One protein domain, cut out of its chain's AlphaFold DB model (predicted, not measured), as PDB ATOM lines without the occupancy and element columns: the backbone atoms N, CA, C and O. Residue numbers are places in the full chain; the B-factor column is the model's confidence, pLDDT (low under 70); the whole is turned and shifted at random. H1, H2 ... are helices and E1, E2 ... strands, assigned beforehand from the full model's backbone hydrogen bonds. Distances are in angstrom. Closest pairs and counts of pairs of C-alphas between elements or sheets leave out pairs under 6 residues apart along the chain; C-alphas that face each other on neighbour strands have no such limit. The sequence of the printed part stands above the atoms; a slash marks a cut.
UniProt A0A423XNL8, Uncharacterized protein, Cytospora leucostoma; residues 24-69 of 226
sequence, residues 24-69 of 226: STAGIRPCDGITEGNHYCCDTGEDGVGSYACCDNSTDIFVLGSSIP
ATOM      1  N   SER A  24     -16.194 -49.233  29.493       50.88
ATOM      2  CA  SER A  24     -14.950 -48.471  29.399       50.88
ATOM      3  C   SER A  24     -15.094 -47.222  30.246       50.88
ATOM      4  O   SER A  24     -16.030 -46.444  30.082       50.88
ATOM      5  N   THR A  25     -14.153 -47.029  31.162       67.31
ATOM      6  CA  THR A  25     -13.908 -45.742  31.818       67.31
ATOM      7  C   THR A  25     -13.357 -44.780  30.765       67.31
ATOM      8  O   THR A  25     -12.182 -44.433  30.786       67.31
ATOM      9  N   ALA A  26     -14.190 -44.436  29.784       73.19
ATOM     10  CA  ALA A  26     -13.879 -43.412  28.816       73.19
ATOM     11  C   ALA A  26     -13.913 -42.075  29.554       73.19
ATOM     12  O   ALA A  26     -14.849 -41.796  30.312       73.19
ATOM     13  N   GLY A  27     -12.862 -41.283  29.401       86.69
ATOM     14  CA  GLY A  27     -12.670 -40.099  30.221       86.69
ATOM     15  C   GLY A  27     -11.696 -39.120  29.598       86.69
ATOM     16  O   GLY A  27     -10.941 -39.450  28.689       86.69
ATOM     17  N   ILE A  28     -11.728 -37.895  30.105       89.12
ATOM     18  CA  ILE A  28     -10.799 -36.846  29.704       89.12
ATOM     19  C   ILE A  28      -9.506 -37.026  30.511       89.12
ATOM     20  O   ILE A  28      -9.552 -37.121  31.741       89.12
ATOM     21  N   ARG A  29      -8.361 -37.088  29.827       89.38
ATOM     22  CA  ARG A  29      -7.029 -37.293  30.420       89.38
ATOM     23  C   ARG A  29      -6.119 -36.106  30.102       89.38
ATOM     24  O   ARG A  29      -6.187 -35.620  28.976       89.38
ATOM     25  N   PRO A  30      -5.272 -35.648  31.039       92.12
ATOM     26  CA  PRO A  30      -4.240 -34.657  30.744       92.12
ATOM     27  C   PRO A  30      -3.063 -35.301  29.994       92.12
ATOM     28  O   PRO A  30      -2.647 -36.404  30.355       92.12
ATOM     29  N   CYS A  31      -2.517 -34.608  28.993       92.44
ATOM     30  CA  CYS A  31      -1.386 -35.095  28.192       92.44
ATOM     31  C   CYS A  31      -0.013 -34.655  28.708       92.44
ATOM     32  O   CYS A  31       0.916 -35.455  28.694       92.44
ATOM     33  N   ASP A  32       0.104 -33.448  29.266       90.31
ATOM     34  CA  ASP A  32       1.386 -32.919  29.773       90.31
ATOM     35  C   ASP A  32       1.530 -33.089  31.294       90.31
ATOM     36  O   ASP A  32       2.169 -32.297  31.988       90.31
ATOM     37  N   GLY A  33       0.868 -34.104  31.852       80.44
ATOM     38  CA  GLY A  33       0.745 -34.266  33.297       80.44
ATOM     39  C   GLY A  33      -0.209 -33.254  33.946       80.44
ATOM     40  O   GLY A  33      -0.768 -32.360  33.321       80.44
ATOM     41  N   ILE A  34      -0.446 -33.440  35.245       72.38
ATOM     42  CA  ILE A  34      -1.432 -32.673  36.032       72.38
ATOM     43  C   ILE A  34      -0.977 -31.252  36.395       72.38
ATOM     44  O   ILE A  34      -1.772 -30.489  36.937       72.38
ATOM     45  N   THR A  35       0.286 -30.904  36.149       73.25
ATOM     46  CA  THR A  35       0.902 -29.687  36.695       73.25
ATOM     47  C   THR A  35       1.242 -28.626  35.660       73.25
ATOM     48  O   THR A  35       1.400 -27.471  36.046       73.25
ATOM     49  N   GLU A  36       1.369 -28.975  34.378       70.12
ATOM     50  CA  GLU A  36       2.078 -28.106  33.426       70.12
ATOM     51  C   GLU A  36       1.332 -27.832  32.116       70.12
ATOM     52  O   GLU A  36       1.681 -26.878  31.421       70.12
ATOM     53  N   GLY A  37       0.269 -28.578  31.798       80.56
ATOM     54  CA  GLY A  37      -0.442 -28.403  30.535       80.56
ATOM     55  C   GLY A  37      -1.949 -28.300  30.651       80.56
ATOM     56  O   GLY A  37      -2.595 -28.885  31.517       80.56
ATOM     57  N   ASN A  38      -2.500 -27.585  29.677       88.69
ATOM     58  CA  ASN A  38      -3.930 -27.490  29.431       88.69
ATOM     59  C   ASN A  38      -4.373 -28.407  28.282       88.69
ATOM     60  O   ASN A  38      -5.461 -28.221  27.739       88.69
ATOM     61  N   HIS A  39      -3.523 -29.355  27.883       92.38
ATOM     62  CA  HIS A  39      -3.787 -30.305  26.814       92.38
ATOM     63  C   HIS A  39      -4.463 -31.547  27.374       92.38
ATOM     64  O   HIS A  39      -3.949 -32.201  28.287       92.38
ATOM     65  N   TYR A  40      -5.611 -31.876  26.799       92.81
ATOM     66  CA  TYR A  40      -6.409 -33.016  27.202       92.81
ATOM     67  C   TYR A  40      -6.820 -33.839  25.992       92.81
ATOM     68  O   TYR A  40      -7.036 -33.289  24.917       92.81
ATOM     69  N   CYS A  41      -6.973 -35.143  26.181       93.94
ATOM     70  CA  CYS A  41      -7.523 -36.037  25.169       93.94
ATOM     71  C   CYS A  41      -8.634 -36.910  25.750       93.94
ATOM     72  O   CYS A  41      -8.722 -37.132  26.963       93.94
ATOM     73  N   CYS A  42      -9.511 -37.387  24.870       91.38
ATOM     74  CA  CYS A  42     -10.546 -38.350  25.221       91.38
ATOM     75  C   CYS A  42      -9.977 -39.767  25.111       91.38
ATOM     76  O   CYS A  42      -9.756 -40.267  24.011       91.38
ATOM     77  N   ASP A  43      -9.788 -40.421  26.251       89.94
ATOM     78  CA  ASP A  43      -9.451 -41.841  26.315       89.94
ATOM     79  C   ASP A  43     -10.720 -42.651  26.032       89.94
ATOM     80  O   ASP A  43     -11.712 -42.552  26.759       89.94
ATOM     81  N   THR A  44     -10.713 -43.420  24.946       85.44
ATOM     82  CA  THR A  44     -11.816 -44.314  24.556       85.44
ATOM     83  C   THR A  44     -11.740 -45.668  25.269       85.44
ATOM     84  O   THR A  44     -12.703 -46.442  25.243       85.44
ATOM     85  N   GLY A  45     -10.620 -45.959  25.935       82.94
ATOM     86  CA  GLY A  45     -10.340 -47.222  26.606       82.94
ATOM     87  C   GLY A  45     -10.012 -48.383  25.665       82.94
ATOM     88  O   GLY A  45      -9.935 -49.514  26.145       82.94
ATOM     89  N   GLU A  46      -9.828 -48.145  24.360       84.50
ATOM     90  CA  GLU A  46      -9.450 -49.194  23.395       84.50
ATOM     91  C   GLU A  46      -8.058 -49.768  23.700       84.50
ATOM     92  O   GLU A  46      -7.874 -50.983  23.661       84.50
ATOM     93  N   ASP A  47      -7.131 -48.916  24.141       84.62
ATOM     94  CA  ASP A  47      -5.775 -49.296  24.564       84.62
ATOM     95  C   ASP A  47      -5.687 -49.675  26.057       84.62
ATOM     96  O   ASP A  47      -4.605 -49.841  26.622       84.62
ATOM     97  N   GLY A  48      -6.840 -49.819  26.715       81.25
ATOM     98  CA  GLY A  48      -6.958 -50.087  28.142       81.25
ATOM     99  C   GLY A  48      -7.203 -48.832  28.982       81.25
ATOM    100  O   GLY A  48      -6.777 -47.724  28.668       81.25
ATOM    101  N   VAL A  49      -7.912 -49.019  30.099       79.69
ATOM    102  CA  VAL A  49      -8.266 -47.927  31.015       79.69
ATOM    103  C   VAL A  49      -7.002 -47.329  31.627       79.69
ATOM    104  O   VAL A  49      -6.301 -48.010  32.377       79.69
ATOM    105  N   GLY A  50      -6.753 -46.043  31.371       78.50
ATOM    106  CA  GLY A  50      -5.567 -45.357  31.891       78.50
ATOM    107  C   GLY A  50      -4.419 -45.242  30.902       78.50
ATOM    108  O   GLY A  50      -3.344 -44.807  31.309       78.50
ATOM    109  N   SER A  51      -4.631 -45.617  29.642       85.19
ATOM    110  CA  SER A  51      -3.668 -45.353  28.580       85.19
ATOM    111  C   SER A  51      -3.598 -43.855  28.262       85.19
ATOM    112  O   SER A  51      -4.611 -43.157  28.271       85.19
ATOM    113  N   TYR A  52      -2.391 -43.373  27.958       89.75
ATOM    114  CA  TYR A  52      -2.147 -42.032  27.415       89.75
ATOM    115  C   TYR A  52      -1.988 -42.060  25.887       89.75
ATOM    116  O   TYR A  52      -1.557 -41.074  25.305       89.75
ATOM    117  N   ALA A  53      -2.359 -43.161  25.225       91.12
ATOM    118  CA  ALA A  53      -2.255 -43.298  23.770       91.12
ATOM    119  C   ALA A  53      -3.034 -42.208  23.006       91.12
ATOM    120  O   ALA A  53      -2.621 -41.798  21.925       91.12
ATOM    121  N   CYS A  54      -4.111 -41.656  23.584       91.81
ATOM    122  CA  CYS A  54      -4.816 -40.523  22.972       91.81
ATOM    123  C   CYS A  54      -3.989 -39.224  22.920       91.81
ATOM    124  O   CYS A  54      -4.349 -38.310  22.185       91.81
ATOM    125  N   CYS A  55      -2.875 -39.144  23.655       94.31
ATOM    126  CA  CYS A  55      -1.935 -38.026  23.613       94.31
ATOM    127  C   CYS A  55      -0.878 -38.163  22.512       94.31
ATOM    128  O   CYS A  55      -0.184 -37.191  22.225       94.31
ATOM    129  N   ASP A  56      -0.757 -39.327  21.869       94.88
ATOM    130  CA  ASP A  56       0.198 -39.515  20.770       94.88
ATOM    131  C   ASP A  56      -0.280 -38.826  19.482       94.88
ATOM    132  O   ASP A  56       0.515 -38.516  18.590       94.88
ATOM    133  N   ASN A  57      -1.587 -38.556  19.378       91.69
ATOM    134  CA  ASN A  57      -2.187 -37.908  18.223       91.69
ATOM    135  C   ASN A  57      -2.651 -36.485  18.546       91.69
ATOM    136  O   ASN A  57      -3.672 -36.266  19.194       91.69
ATOM    137  N   SER A  58      -1.954 -35.500  17.986       91.56
ATOM    138  CA  SER A  58      -2.250 -34.078  18.182       91.56
ATOM    139  C   SER A  58      -3.629 -33.639  17.677       91.56
ATOM    140  O   SER A  58      -4.109 -32.593  18.104       91.56
ATOM    141  N   THR A  59      -4.307 -34.419  16.824       92.06
ATOM    142  CA  THR A  59      -5.690 -34.110  16.409       92.06
ATOM    143  C   THR A  59      -6.740 -34.461  17.458       92.06
ATOM    144  O   THR A  59      -7.848 -33.933  17.396       92.06
ATOM    145  N   ASP A  60      -6.410 -35.358  18.387       90.00
ATOM    146  CA  ASP A  60      -7.307 -35.810  19.459       90.00
ATOM    147  C   ASP A  60      -7.070 -35.034  20.768       90.00
ATOM    148  O   ASP A  60      -7.796 -35.206  21.752       90.00
ATOM    149  N   ILE A  61      -6.075 -34.140  20.756       93.50
ATOM    150  CA  ILE A  61      -5.742 -33.234  21.847       93.50
ATOM    151  C   ILE A  61      -6.522 -31.931  21.682       93.50
ATOM    152  O   ILE A  61      -6.487 -31.276  20.639       93.50
ATOM    153  N   PHE A  62      -7.184 -31.510  22.750       93.31
ATOM    154  CA  PHE A  62      -7.845 -30.219  22.848       93.31
ATOM    155  C   PHE A  62      -7.336 -29.443  24.059       93.31
ATOM    156  O   PHE A  62      -6.981 -30.010  25.094       93.31
ATOM    157  N   VAL A  63      -7.308 -28.118  23.920       91.88
ATOM    158  CA  VAL A  63      -6.859 -27.207  24.973       91.88
ATOM    159  C   VAL A  63      -8.076 -26.649  25.695       91.88
ATOM    160  O   VAL A  63      -8.869 -25.921  25.095       91.88
ATOM    161  N   LEU A  64      -8.236 -26.958  26.983       86.94
ATOM    162  CA  LEU A  64      -9.149 -26.174  27.816       86.94
ATOM    163  C   LEU A  64      -8.451 -24.837  28.099       86.94
ATOM    164  O   LEU A  64      -7.289 -24.824  28.480       86.94
ATOM    165  N   GLY A  65      -9.104 -23.704  27.824       80.94
ATOM    166  CA  GLY A  65      -8.469 -22.378  27.874       80.94
ATOM    167  C   GLY A  65      -7.681 -22.080  29.163       80.94
ATOM    168  O   GLY A  65      -7.841 -22.737  30.185       80.94
ATOM    169  N   SER A  66      -6.839 -21.044  29.134       68.94
ATOM    170  CA  SER A  66      -5.923 -20.651  30.227       68.94
ATOM    171  C   SER A  66      -6.583 -20.330  31.577       68.94
ATOM    172  O   SER A  66      -5.893 -20.163  32.580       68.94
ATOM    173  N   SER A  67      -7.909 -20.254  31.636       67.56
ATOM    174  CA  SER A  67      -8.667 -20.266  32.881       67.56
ATOM    175  C   SER A  67      -8.794 -21.705  33.376       67.56
ATOM    176  O   SER A  67      -9.638 -22.441  32.868       67.56
ATOM    177  N   ILE A  68      -7.952 -22.073  34.349       57.94
ATOM    178  CA  ILE A  68      -7.936 -23.364  35.055       57.94
ATOM    179  C   ILE A  68      -9.381 -23.859  35.229       57.94
ATOM    180  O   ILE A  68     -10.127 -23.271  36.022       57.94
ATOM    181  N   PRO A  69      -9.822 -24.891  34.487       55.44
ATOM    182  CA  PRO A  69     -11.127 -25.468  34.726       55.44
ATOM    183  C   PRO A  69     -11.059 -26.084  36.120       55.44
ATOM    184  O   PRO A  69     -10.367 -27.073  36.347       55.44
TER     185      PRO A  69
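What this domain is: This is residues 24 to 69 of the 226 residues of an uncharacterized protein of Cytospora leucostoma (UniProt A0A423XNL8). With little regular structure, this is a small sheet of three short antiparallel strands, with short helix H1 in the turn between E1 and E2 and a long loop, residues 44 to 60, from E2 to E3. The printed part has 46 residues, and the named elements, E1 H1 E2 E3 along the chain, hold under half of them; the class is mixed and the sheet's order E1, E2, E3. It is compact, with a radius of gyration of the C-alphas of 10.3 A, and spans 30 by 19 by 13 A.

How they stand to each other: Edge strand E1, residues 27 to 30, is antiparallel to inner strand E2, residues 39 to 43, at 148 degrees; N 29 and O 41, 2.9 A apart, are within hydrogen-bond range. H1, residues 33 to 36, is not on the sheet; it is too short for an O i to N i+4 pair. E2 and edge strand E3, residues 61 to 63, form an antiparallel hairpin at 137 degrees, with N 62 and O 40 at 2.8 A, within hydrogen-bond range. H1 and E3 are apart.

Where its parts are: E1 begins at C-alpha 27 (-12.670, -40.099, 30.221) and measures 10.0 A, H1 6.3 A, E2 12.9 A and E3 6.9 A, ending at C-alpha 63 (-6.859, -27.207, 24.973).

The domain as a whole: The farthest C-alphas, of Glu 46 and Ser 67, are 30.5 A apart. The printed part has no cut; the link E2 to E3 is long. Residues 24 to 25 and 66 to 69 have pLDDT under 70.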